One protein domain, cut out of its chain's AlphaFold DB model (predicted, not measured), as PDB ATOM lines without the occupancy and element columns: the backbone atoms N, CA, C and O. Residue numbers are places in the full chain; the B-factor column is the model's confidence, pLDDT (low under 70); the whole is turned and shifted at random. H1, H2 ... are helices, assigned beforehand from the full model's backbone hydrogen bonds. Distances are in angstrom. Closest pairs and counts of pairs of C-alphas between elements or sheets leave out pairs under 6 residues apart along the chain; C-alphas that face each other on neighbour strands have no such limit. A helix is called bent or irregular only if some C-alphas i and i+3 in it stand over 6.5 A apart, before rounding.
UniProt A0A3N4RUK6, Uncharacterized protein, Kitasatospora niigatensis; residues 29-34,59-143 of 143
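Overview. This is residues 29 to 34 and 59 to 143 of the 143 residues of an uncharacterized protein of Kitasatospora niigatensis (UniProt A0A3N4RUK6). A long, thin rod is made chiefly of two long helices, H2 and H4, side by side and running opposite ways, with H4 folded back beside H2. The short helix H3 sits in the turn between them and packs on H2 near its last residues, and the short helix H1 packs on H4, away from H2. The printed part has 91 residues with four named helices, in the order H1, H2, H3, H4, and no named strand; the class is all helix. The whole is extended, with a radius of gyration of the C-alphas of 18.9 A, and spans 68 by 19 by 14 A.

Arrangement. The longest helix is H2, residues 59 to 98. It touches H4, residues 113 to 140, with 39 pairs of C-alphas within 8 A. The closest C-alphas of the two are those of Ala 81 and Arg 117, 4.8 A apart. Their lines stand at a shallow tilt of 20 degrees, and they run opposite ways. With residues 89 to 97 alone H2 touches H3, residues 103 to 108; their closest C-alphas are those of Arg 93 and Ala 106, 5.8 A apart. H2 and H3 form a helical hairpin, running opposite ways at a steep tilt of 44 degrees. With residues 121 to 132 alone H4 touches H1, residues 29 to 34; their closest C-alphas are those of Val 31 and Ala 125, 4.7 A apart. H1 and H4 run the same way at a shallow tilt of 25 degrees. Of these three pairs that touch, 2 are at a shallow tilt, and the helix packing is mostly aligned, though only just. H1 is apart from H2 and from H3, and H3 is apart from H4. In H1, H2 and H4 every O i to N i+4 pair is within hydrogen-bond range; in H3 it is 1 of 2.

Along the chain. H2, 40 residues, runs 59.1 A from C-alpha 59 at (129.211, 160.673, 118.663) to C-alpha 98 at (91.849, 118.962, 137.698). H4, 28 residues, is 40.5 A long and ends with C-alpha 140 at (122.721, 169.790, 127.821). H3, residues 103 to 108, is 9.3 A long. H1, residues 29 to 34, is 8.7 A long and begins with C-alpha 29 at (105.259, 151.091, 137.183). None of the helices is bent.

Size, cuts and confidence. The two C-alphas farthest apart are those of Gly 100 and Asp 143, 68.5 A. Residues 35 to 58 are cut out, and C-alphas 34 and 59 are 23.4 A apart across the cut. The links from H2 to H3 and from H3 to H4 are tight, each with 4 residues. The mean pLDDT of the printed part is 90.1; it is under 70 at residues 141 to 143, where 143 is the chain's last residue.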
ATOM      1  N   GLU A  29     105.310 149.628 137.075       95.75
ATOM      2  CA  GLU A  29     105.259 151.091 137.183       95.75
ATOM      3  C   GLU A  29     106.611 151.756 136.910       95.75
ATOM      4  O   GLU A  29     106.645 152.826 136.309       95.75
ATOM      5  N   GLU A  30     107.723 151.112 137.269       96.38
ATOM      6  CA  GLU A  30     109.058 151.658 137.022       96.38
ATOM      7  C   GLU A  30     109.371 151.691 135.519       96.38
ATOM      8  O   GLU A  30     109.790 152.720 134.989       96.38
ATOM      9  N   VAL A  31     109.087 150.606 134.789       94.69
ATOM     10  CA  VAL A  31     109.234 150.584 133.325       94.69
ATOM     11  C   VAL A  31     108.360 151.657 132.668       94.69
ATOM     12  O   VAL A  31     108.826 152.368 131.775       94.69
ATOM     13  N   LYS A  32     107.104 151.810 133.110       92.88
ATOM     14  CA  LYS A  32     106.197 152.846 132.584       92.88
ATOM     15  C   LYS A  32     106.716 154.253 132.872       92.88
ATOM     16  O   LYS A  32     106.662 155.108 131.990       92.88
ATOM     17  N   TYR A  33     107.234 154.486 134.076       94.62
ATOM     18  CA  TYR A  33     107.807 155.764 134.481       94.62
ATOM     19  C   TYR A  33     109.005 156.147 133.603       94.62
ATOM     20  O   TYR A  33     109.014 157.233 133.014       94.62
ATOM     21  N   GLN A  34     109.976 155.243 133.439       95.00
ATOM     22  CA  GLN A  34     111.158 155.503 132.607       95.00
ATOM     23  C   GLN A  34     110.793 155.689 131.132       95.00
ATOM     24  O   GLN A  34     111.356 156.550 130.458       95.00
ATOM     25  N   GLU A  59     128.858 161.531 117.523       72.25
ATOM     26  CA  GLU A  59     129.211 160.673 118.663       72.25
ATOM     27  C   GLU A  59     128.034 160.497 119.638       72.25
ATOM     28  O   GLU A  59     127.679 159.371 120.003       72.25
ATOM     29  N   HIS A  60     127.348 161.586 120.000       76.06
ATOM     30  CA  HIS A  60     126.192 161.495 120.893       76.06
ATOM     31  C   HIS A  60     125.010 160.757 120.241       76.06
ATOM     32  O   HIS A  60     124.289 160.018 120.918       76.06
ATOM     33  N   TRP A  61     124.802 160.920 118.931       77.00
ATOM     34  CA  TRP A  61     123.750 160.211 118.199       77.00
ATOM     35  C   TRP A  61     124.033 158.709 118.052       77.00
ATOM     36  O   TRP A  61     123.105 157.893 118.126       77.00
ATOM     37  N   ALA A  62     125.306 158.324 117.913       79.44
ATOM     38  CA  ALA A  62     125.720 156.925 117.969       79.44
ATOM     39  C   ALA A  62     125.372 156.306 119.333       79.44
ATOM     40  O   ALA A  62     124.710 155.269 119.380       79.44
ATOM     41  N   GLY A  63     125.680 157.004 120.433       83.75
ATOM     42  CA  GLY A  63     125.300 156.575 121.783       83.75
ATOM     43  C   GLY A  63     123.788 156.391 121.958       83.75
ATOM     44  O   GLY A  63     123.343 155.376 122.496       83.75
ATOM     45  N   VAL A  64     122.970 157.322 121.452       85.06
ATOM     46  CA  VAL A  64     121.498 157.204 121.475       85.06
ATOM     47  C   VAL A  64     121.019 155.981 120.685       85.06
ATOM     48  O   VAL A  64     120.131 155.260 121.143       85.06
ATOM     49  N   THR A  65     121.615 155.715 119.522       83.12
ATOM     50  CA  THR A  65     121.276 154.556 118.683       83.12
ATOM     51  C   THR A  65     121.622 153.235 119.382       83.12
ATOM     52  O   THR A  65     120.784 152.329 119.427       83.12
ATOM     53  N   ASP A  66     122.797 153.142 120.007       87.19
ATOM     54  CA  ASP A  66     123.203 151.980 120.807       87.19
ATOM     55  C   ASP A  66     122.289 151.784 122.026       87.19
ATOM     56  O   ASP A  66     121.853 150.664 122.319       87.19
ATOM     57  N   GLY A  67     121.908 152.877 122.694       90.00
ATOM     58  CA  GLY A  67     120.950 152.861 123.799       90.00
ATOM     59  C   GLY A  67     119.579 152.314 123.382       90.00
ATOM     60  O   GLY A  67     118.991 151.492 124.090       90.00
ATOM     61  N   TRP A  68     119.092 152.678 122.194       89.81
ATOM     62  CA  TRP A  68     117.886 152.085 121.609       89.81
ATOM     63  C   TRP A  68     118.036 150.582 121.331       89.81
ATOM     64  O   TRP A  68     117.094 149.816 121.567       89.81
ATOM     65  N   GLY A  69     119.214 150.138 120.886       89.25
ATOM     66  CA  GLY A  69     119.545 148.717 120.747       89.25
ATOM     67  C   GLY A  69     119.445 147.959 122.075       89.25
ATOM     68  O   GLY A  69     118.822 146.894 122.141       89.25
ATOM     69  N   ALA A  70     119.971 148.539 123.156       92.31
ATOM     70  CA  ALA A  70     119.888 147.969 124.500       92.31
ATOM     71  C   ALA A  70     118.438 147.881 125.012       92.31
ATOM     72  O   ALA A  70     118.037 146.849 125.557       92.31
ATOM     73  N   VAL A  71     117.627 148.922 124.788       93.19
ATOM     74  CA  VAL A  71     116.192 148.926 125.127       93.19
ATOM     75  C   VAL A  71     115.448 147.823 124.377       93.19
ATOM     76  O   VAL A  71     114.683 147.075 124.990       93.19
ATOM     77  N   LYS A  72     115.701 147.666 123.073       90.44
ATOM     78  CA  LYS A  72     115.089 146.606 122.260       90.44
ATOM     79  C   LYS A  72     115.436 145.215 122.794       90.44
ATOM     80  O   LYS A  72     114.534 144.401 122.989       90.44
ATOM     81  N   ALA A  73     116.713 144.954 123.076       92.06
ATOM     82  CA  ALA A  73     117.163 143.668 123.610       92.06
ATOM     83  C   ALA A  73     116.543 143.366 124.988       92.06
ATOM     84  O   ALA A  73     116.039 142.264 125.223       92.06
ATOM     85  N   ALA A  74     116.515 144.352 125.889       94.88
ATOM     86  CA  ALA A  74     115.888 144.205 127.201       94.88
ATOM     87  C   ALA A  74     114.368 143.975 127.095       94.88
ATOM     88  O   ALA A  74     113.812 143.144 127.812       94.88
ATOM     89  N   GLY A  75     113.706 144.656 126.157       93.69
ATOM     90  CA  GLY A  75     112.288 144.475 125.862       93.69
ATOM     91  C   GLY A  75     111.952 143.076 125.348       93.69
ATOM     92  O   GLY A  75     111.008 142.455 125.830       93.69
ATOM     93  N   GLN A  76     112.755 142.539 124.427       93.56
ATOM     94  CA  GLN A  76     112.608 141.163 123.938       93.56
ATOM     95  C   GLN A  76     112.781 140.138 125.063       93.56
ATOM     96  O   GLN A  76     112.002 139.190 125.160       93.56
ATOM     97  N   ARG A  77     113.754 140.355 125.956       95.62
ATOM     98  CA  ARG A  77     113.945 139.507 127.137       95.62
ATOM     99  C   ARG A  77     112.737 139.546 128.075       95.62
ATOM    100  O   ARG A  77     112.344 138.502 128.588       95.62
ATOM    101  N   LEU A  78     112.136 140.719 128.284       96.44
ATOM    102  CA  LEU A  78     110.924 140.843 129.099       96.44
ATOM    103  C   LEU A  78     109.744 140.076 128.492       96.44
ATOM    104  O   LEU A  78     109.028 139.406 129.234       96.44
ATOM    105  N   LEU A  79     109.553 140.146 127.172       95.00
ATOM    106  CA  LEU A  79     108.499 139.388 126.491       95.00
ATOM    107  C   LEU A  79     108.701 137.879 126.670       95.00
ATOM    108  O   LEU A  79     107.788 137.203 127.130       95.00
ATOM    109  N   ALA A  80     109.912 137.374 126.424       95.62
ATOM    110  CA  ALA A  80     110.223 135.956 126.598       95.62
ATOM    111  C   ALA A  80     110.000 135.475 128.046       95.62
ATOM    112  O   ALA A  80     109.394 134.428 128.276       95.62
ATOM    113  N   ALA A  81     110.434 136.258 129.040       96.50
ATOM    114  CA  ALA A  81     110.224 135.927 130.450       96.50
ATOM    115  C   ALA A  81     108.737 135.990 130.855       96.50
ATOM    116  O   ALA A  81     108.267 135.184 131.659       96.50
ATOM    117  N   GLY A  82     107.978 136.934 130.288       95.88
ATOM    118  CA  GLY A  82     106.531 137.035 130.466       95.88
ATOM    119  C   GLY A  82     105.781 135.830 129.896       95.88
ATOM    120  O   GLY A  82     104.957 135.242 130.596       95.88
ATOM    121  N   GLU A  83     106.134 135.402 128.684       96.06
ATOM    122  CA  GLU A  83     105.577 134.210 128.033       96.06
ATOM    123  C   GLU A  83     105.875 132.933 128.828       96.06
ATOM    124  O   GLU A  83     104.973 132.121 129.056       96.06
ATOM    125  N   ALA A  84     107.110 132.769 129.315       96.25
ATOM    126  CA  ALA A  84     107.488 131.641 130.168       96.25
ATOM    127  C   ALA A  84     106.652 131.604 131.458       96.25
ATOM    128  O   ALA A  84     106.130 130.555 131.852       96.25
ATOM    129  N   ARG A  85     106.455 132.769 132.085       95.88
ATOM    130  CA  ARG A  85     105.617 132.911 133.278       95.88
ATOM    131  C   ARG A  85     104.155 132.585 132.997       95.88
ATOM    132  O   ARG A  85     103.501 131.938 133.817       95.88
ATOM    133  N   ASP A  86     103.618 133.026 131.868       95.31
ATOM    134  CA  ASP A  86     102.230 132.749 131.509       95.31
ATOM    135  C   ASP A  86     102.009 131.272 131.171       95.31
ATOM    136  O   ASP A  86     100.994 130.701 131.580       95.31
ATOM    137  N   ALA A  87     102.982 130.615 130.536       95.69
ATOM    138  CA  ALA A  87     102.965 129.171 130.327       95.69
ATOM    139  C   ALA A  87     102.946 128.400 131.662       95.69
ATOM    140  O   ALA A  87     102.086 127.533 131.857       95.69
ATOM    141  N   GLU A  88     103.816 128.757 132.615       95.50
ATOM    142  CA  GLU A  88     103.805 128.174 133.966       95.50
ATOM    143  C   GLU A  88     102.462 128.386 134.673       95.50
ATOM    144  O   GLU A  88     101.894 127.446 135.241       95.50
ATOM    145  N   TYR A  89     101.906 129.597 134.597       95.12
ATOM    146  CA  TYR A  89     100.606 129.907 135.187       95.12
ATOM    147  C   TYR A  89      99.481 129.056 134.579       95.12
ATOM    148  O   TYR A  89      98.618 128.555 135.308       95.12
ATOM    149  N   LEU A  90      99.474 128.862 133.257       95.00
ATOM    150  CA  LEU A  90      98.481 128.030 132.575       95.00
ATOM    151  C   LEU A  90      98.588 126.560 132.998       95.00
ATOM    152  O   LEU A  90      97.560 125.944 133.295       95.00
ATOM    153  N   MET A  91      99.806 126.017 133.099       94.88
ATOM    154  CA  MET A  91     100.045 124.651 133.583       94.88
ATOM    155  C   MET A  91      99.587 124.474 135.035       94.88
ATOM    156  O   MET A  91      98.870 123.519 135.354       94.88
ATOM    157  N   LEU A  92      99.940 125.415 135.914       94.75
ATOM    158  CA  LEU A  92      99.505 125.408 137.309       94.75
ATOM    159  C   LEU A  92      97.977 125.472 137.412       94.75
ATOM    160  O   LEU A  92      97.360 124.688 138.138       94.75
ATOM    161  N   ARG A  93      97.346 126.376 136.655       94.31
ATOM    162  CA  ARG A  93      95.889 126.523 136.632       94.31
ATOM    163  C   ARG A  93      95.203 125.242 136.165       94.31
ATOM    164  O   ARG A  93      94.215 124.847 136.779       94.31
ATOM    165  N   ALA A  94      95.714 124.581 135.126       93.75
ATOM    166  CA  ALA A  94      95.169 123.314 134.643       93.75
ATOM    167  C   ALA A  94      95.232 122.217 135.721       93.75
ATOM    168  O   ALA A  94      94.233 121.540 135.972       93.75
ATOM    169  N   ARG A  95      96.364 122.102 136.429       93.62
ATOM    170  CA  ARG A  95      96.533 121.157 137.543       93.62
ATOM    171  C   ARG A  95      95.555 121.427 138.688       93.62
ATOM    172  O   ARG A  95      94.967 120.490 139.224       93.62
ATOM    173  N   LEU A  96      95.369 122.692 139.062       93.38
ATOM    174  CA  LEU A  96      94.456 123.076 140.142       93.38
ATOM    175  C   LEU A  96      92.991 122.810 139.780       93.38
ATOM    176  O   LEU A  96      92.252 122.300 140.617       93.38
ATOM    177  N   VAL A  97      92.589 123.075 138.533       93.12
ATOM    178  CA  VAL A  97      91.241 122.743 138.037       93.12
ATOM    179  C   VAL A  97      90.996 121.235 138.087       93.12
ATOM    180  O   VAL A  97      89.965 120.813 138.603       93.12
ATOM    181  N   ALA A  98      91.952 120.422 137.628       93.56
ATOM    182  CA  ALA A  98      91.849 118.962 137.698       93.56
ATOM    183  C   ALA A  98      91.746 118.444 139.147       93.56
ATOM    184  O   ALA A  98      91.091 117.437 139.401       93.56
ATOM    185  N   ALA A  99      92.349 119.156 140.102       93.62
ATOM    186  CA  ALA A  99      92.278 118.858 141.529       93.62
ATOM    187  C   ALA A  99      91.056 119.480 142.246       93.62
ATOM    188  O   ALA A  99      90.971 119.401 143.471       93.62
ATOM    189  N   GLY A 100      90.135 120.137 141.527       93.62
ATOM    190  CA  GLY A 100      88.957 120.795 142.113       93.62
ATOM    191  C   GLY A 100      89.281 122.008 142.997       93.62
ATOM    192  O   GLY A 100      88.474 122.394 143.841       93.62
ATOM    193  N   ARG A 101      90.468 122.604 142.842       92.38
ATOM    194  CA  ARG A 101      90.951 123.724 143.661       92.38
ATOM    195  C   ARG A 101      90.515 125.073 143.075       92.38
ATOM    196  O   ARG A 101      90.447 125.230 141.852       92.38
ATOM    197  N   PRO A 102      90.234 126.083 143.918       89.00
ATOM    198  CA  PRO A 102      89.790 127.388 143.448       89.00
ATOM    199  C   PRO A 102      90.900 128.135 142.696       89.00
ATOM    200  O   PRO A 102      92.065 128.137 143.094       89.00
ATOM    201  N   ARG A 103      90.516 128.889 141.657       84.31
ATOM    202  CA  ARG A 103      91.430 129.712 140.837       84.31
ATOM    203  C   ARG A 103      92.311 130.663 141.660       84.31
ATOM    204  O   ARG A 103      93.429 130.951 141.246       84.31
ATOM    205  N   ARG A 104      91.817 131.161 142.799       89.75
ATOM    206  CA  ARG A 104      92.551 132.098 143.666       89.75
ATOM    207  C   ARG A 104      93.873 131.516 144.178       89.75
ATOM    208  O   ARG A 104      94.809 132.277 144.384       89.75
ATOM    209  N   GLU A 105      93.979 130.196 144.320       89.00
ATOM    210  CA  GLU A 105      95.239 129.550 144.708       89.00
ATOM    211  C   GLU A 105      96.322 129.719 143.639       89.00
ATOM    212  O   GLU A 105      97.460 130.034 143.973       89.00
ATOM    213  N   ALA A 106      95.961 129.622 142.354       84.44
ATOM    214  CA  ALA A 106      96.896 129.829 141.246       84.44
ATOM    215  C   ALA A 106      97.470 131.255 141.229       84.44
ATOM    216  O   ALA A 106      98.616 131.454 140.855       84.44
ATOM    217  N   LEU A 107      96.664 132.248 141.623       85.88
ATOM    218  CA  LEU A 107      97.065 133.659 141.638       85.88
ATOM    219  C   LEU A 107      98.015 134.003 142.791       85.88
ATOM    220  O   LEU A 107      98.772 134.958 142.676       85.88
ATOM    221  N   ASN A 108      97.966 133.240 143.883       88.25
ATOM    222  CA  ASN A 108      98.784 133.467 145.075       88.25
ATOM    223  C   ASN A 108     100.008 132.544 145.146       88.25
ATOM    224  O   ASN A 108     100.766 132.612 146.111       88.25
ATOM    225  N   THR A 109     100.169 131.643 144.178       91.25
ATOM    226  CA  THR A 109     101.298 130.716 144.134       91.25
ATOM    227  C   THR A 109     102.448 131.387 143.383       91.25
ATOM    228  O   THR A 109     102.255 131.733 142.216       91.25
ATOM    229  N   PRO A 110     103.621 131.570 144.014       92.25
ATOM    230  CA  PRO A 110     104.810 132.046 143.318       92.25
ATOM    231  C   PRO A 110     105.183 131.103 142.175       92.25
ATOM    232  O   PRO A 110     105.134 129.880 142.337       92.25
ATOM    233  N   LEU A 111     105.563 131.669 141.035       93.94
ATOM    234  CA  LEU A 111     106.014 130.931 139.861       93.94
ATOM    235  C   LEU A 111     107.540 130.997 139.766       93.94
ATOM    236  O   LEU A 111     108.153 131.988 140.166       93.94
ATOM    237  N   SER A 112     108.176 129.955 139.230       92.12
ATOM    238  CA  SER A 112     109.635 129.943 139.051       92.12
ATOM    239  C   SER A 112     110.084 131.046 138.095       92.12
ATOM    240  O   SER A 112     111.107 131.690 138.331       92.12
ATOM    241  N   ALA A 113     109.280 131.316 137.067       93.75
ATOM    242  CA  ALA A 113     109.537 132.363 136.088       93.75
ATOM    243  C   ALA A 113     109.313 133.798 136.616       93.75
ATOM    244  O   ALA A 113     109.680 134.754 135.931       93.75
ATOM    245  N   ASP A 114     108.753 133.993 137.822       94.38
ATOM    246  CA  ASP A 114     108.555 135.346 138.374       94.38
ATOM    247  C   ASP A 114     109.894 136.074 138.555       94.38
ATOM    248  O   ASP A 114     110.010 137.245 138.196       94.38
ATOM    249  N   ARG A 115     110.933 135.368 139.026       95.69
ATOM    250  CA  ARG A 115     112.268 135.953 139.220       95.69
ATOM    251  C   ARG A 115     112.865 136.459 137.911       95.69
ATOM    252  O   ARG A 115     113.359 137.580 137.857       95.69
ATOM    253  N   GLU A 116     112.832 135.636 136.868       95.56
ATOM    254  CA  GLU A 116     113.402 136.000 135.570       95.56
ATOM    255  C   GLU A 116     112.653 137.179 134.943       95.56
ATOM    256  O   GLU A 116     113.276 138.102 134.412       95.56
ATOM    257  N   ARG A 117     111.320 137.203 135.071       96.12
ATOM    258  CA  ARG A 117     110.499 138.332 134.624       96.12
ATOM    259  C   ARG A 117     110.843 139.611 135.383       96.12
ATOM    260  O   ARG A 117     110.974 140.662 134.762       96.12
ATOM    261  N   ASP A 118     111.000 139.545 136.700       96.44
ATOM    262  CA  ASP A 118     111.310 140.722 137.515       96.44
ATOM    263  C   ASP A 118     112.739 141.240 137.251       96.44
ATOM    264  O   ASP A 118     112.959 142.448 137.143       96.44
ATOM    265  N   GLU A 119     113.707 140.349 137.016       97.06
ATOM    266  CA  GLU A 119     115.047 140.723 136.543       97.06
ATOM    267  C   GLU A 119     115.002 141.385 135.152       97.06
ATOM    268  O   GLU A 119     115.699 142.379 134.917       97.06
ATOM    269  N   ALA A 120     114.161 140.880 134.243       97.31
ATOM    270  CA  ALA A 120     113.967 141.460 132.916       97.31
ATOM    271  C   ALA A 120     113.294 142.844 132.972       97.31
ATOM    272  O   ALA A 120     113.718 143.750 132.252       97.31
ATOM    273  N   ARG A 121     112.318 143.051 133.869       97.69
ATOM    274  CA  ARG A 121     111.725 144.377 134.144       97.69
ATOM    275  C   ARG A 121     112.782 145.369 134.601       97.69
ATOM    276  O   ARG A 121     112.912 146.442 134.018       97.69
ATOM    277  N   ALA A 122     113.588 144.981 135.587       97.88
ATOM    278  CA  ALA A 122     114.646 145.833 136.110       97.88
ATOM    279  C   ALA A 122     115.705 146.159 135.040       97.88
ATOM    280  O   ALA A 122     116.216 147.276 134.990       97.88
ATOM    281  N   ALA A 123     116.036 145.203 134.166       97.44
ATOM    282  CA  ALA A 123     116.945 145.435 133.045       97.44
ATOM    283  C   ALA A 123     116.371 146.429 132.026       97.44
ATOM    284  O   ALA A 123     117.085 147.337 131.605       97.44
ATOM    285  N   LEU A 124     115.088 146.298 131.675       96.69
ATOM    286  CA  LEU A 124     114.414 147.231 130.772       96.69
ATOM    287  C   LEU A 124     114.329 148.638 131.371       96.69
ATOM    288  O   LEU A 124     114.656 149.602 130.686       96.69
ATOM    289  N   ALA A 125     113.957 148.763 132.647       97.06
ATOM    290  CA  ALA A 125     113.922 150.050 133.338       97.06
ATOM    291  C   ALA A 125     115.294 150.744 133.327       97.06
ATOM    292  O   ALA A 125     115.382 151.927 133.002       97.06
ATOM    293  N   ARG A 126     116.378 150.002 133.601       97.62
ATOM    294  CA  ARG A 126     117.748 150.537 133.519       97.62
ATOM    295  C   ARG A 126     118.124 150.974 132.106       97.62
ATOM    296  O   ARG A 126     118.716 152.035 131.956       97.62
ATOM    297  N   ALA A 127     117.779 150.190 131.085       95.75
ATOM    298  CA  ALA A 127     118.064 150.544 129.695       95.75
ATOM    299  C   ALA A 127     117.310 151.815 129.265       95.75
ATOM    300  O   ALA A 127     117.898 152.699 128.649       95.75
ATOM    301  N   LEU A 128     116.033 151.937 129.646       94.94
ATOM    302  CA  LEU A 128     115.231 153.137 129.400       94.94
ATOM    303  C   LEU A 128     115.806 154.355 130.133       94.94
ATOM    304  O   LEU A 128     115.962 155.406 129.520       94.94
ATOM    305  N   GLY A 129     116.156 154.208 131.414       95.19
ATOM    306  CA  GLY A 129     116.773 155.276 132.201       95.19
ATOM    307  C   GLY A 129     118.097 155.747 131.601       95.19
ATOM    308  O   GLY A 129     118.285 156.941 131.403       95.19
ATOM    309  N   HIS A 130     118.964 154.815 131.204       94.81
ATOM    310  CA  HIS A 130     120.222 155.145 130.539       94.81
ATOM    311  C   HIS A 130     120.003 155.895 129.218       94.81
ATOM    312  O   HIS A 130     120.677 156.886 128.951       94.81
ATOM    313  N   LEU A 131     119.027 155.472 128.410       91.88
ATOM    314  CA  LEU A 131     118.688 156.167 127.170       91.88
ATOM    315  C   LEU A 131     118.156 157.586 127.429       91.88
ATOM    316  O   LEU A 131     118.484 158.506 126.682       91.88
ATOM    317  N   VAL A 132     117.381 157.792 128.498       91.88
ATOM    318  CA  VAL A 132     116.967 159.137 128.930       91.88
ATOM    319  C   VAL A 132     118.177 160.002 129.269       91.88
ATOM    320  O   VAL A 132     118.213 161.160 128.857       91.88
ATOM    321  N   ASP A 133     119.157 159.452 129.983       90.50
ATOM    322  CA  ASP A 133     120.365 160.182 130.367       90.50
ATOM    323  C   ASP A 133     121.219 160.542 129.137       90.50
ATOM    324  O   ASP A 133     121.742 161.651 129.060       90.50
ATOM    325  N   LEU A 134     121.281 159.666 128.127       88.25
ATOM    326  CA  LEU A 134     121.918 159.964 126.836       88.25
ATOM    327  C   LEU A 134     121.207 161.105 126.094       88.25
ATOM    328  O   LEU A 134     121.863 162.011 125.580       88.25
ATOM    329  N   TYR A 135     119.868 161.108 126.078       84.38
ATOM    330  CA  TYR A 135     119.111 162.239 125.538       84.38
ATOM    331  C   TYR A 135     119.360 163.527 126.335       84.38
ATOM    332  O   TYR A 135     119.466 164.588 125.730       84.38
ATOM    333  N   ALA A 136     119.463 163.460 127.664       84.00
ATOM    334  CA  ALA A 136     119.749 164.627 128.497       84.00
ATOM    335  C   ALA A 136     121.148 165.192 128.212       84.00
ATOM    336  O   ALA A 136     121.262 166.373 127.905       84.00
ATOM    337  N   ALA A 137     122.184 164.347 128.187       80.75
ATOM    338  CA  ALA A 137     123.546 164.749 127.830       80.75
ATOM    339  C   ALA A 137     123.605 165.386 126.433       80.75
ATOM    340  O   ALA A 137     124.193 166.449 126.242       80.75
ATOM    341  N   TYR A 138     122.900 164.796 125.463       72.38
ATOM    342  CA  TYR A 138     122.763 165.379 124.134       72.38
ATOM    343  C   TYR A 138     122.089 166.764 124.164       72.38
ATOM    344  O   TYR A 138     122.454 167.643 123.381       72.38
ATOM    345  N   LEU A 139     121.101 166.980 125.032       72.19
ATOM    346  CA  LEU A 139     120.373 168.247 125.150       72.19
ATOM    347  C   LEU A 139     121.131 169.326 125.945       72.19
ATOM    348  O   LEU A 139     120.905 170.508 125.672       72.19
ATOM    349  N   ASP A 140     122.002 168.925 126.874       73.31
ATOM    350  CA  ASP A 140     122.721 169.790 127.821       73.31
ATOM    351  C   ASP A 140     124.131 170.197 127.362       73.31
ATOM    352  O   ASP A 140     124.706 171.098 127.960       73.31
ATOM    353  N   GLY A 141     124.683 169.626 126.282       61.44
ATOM    354  CA  GLY A 141     125.979 170.017 125.684       61.44
ATOM    355  C   GLY A 141     126.066 171.454 125.120       61.44
ATOM    356  O   GLY A 141     126.807 171.706 124.176       61.44
ATOM    357  N   ARG A 142     125.278 172.396 125.646       49.88
ATOM    358  CA  ARG A 142     125.436 173.842 125.501       49.88
ATOM    359  C   ARG A 142     125.624 174.445 126.890       49.88
ATOM    360  O   ARG A 142     124.628 174.786 127.519       49.88
ATOM    361  N   ASP A 143     126.874 174.636 127.280       44.16
ATOM    362  CA  ASP A 143     127.306 175.768 128.103       44.16
ATOM    363  C   ASP A 143     128.614 176.318 127.520       44.16
ATOM    364  O   ASP A 143     129.538 175.508 127.269       44.16
TER     365      ASP A 143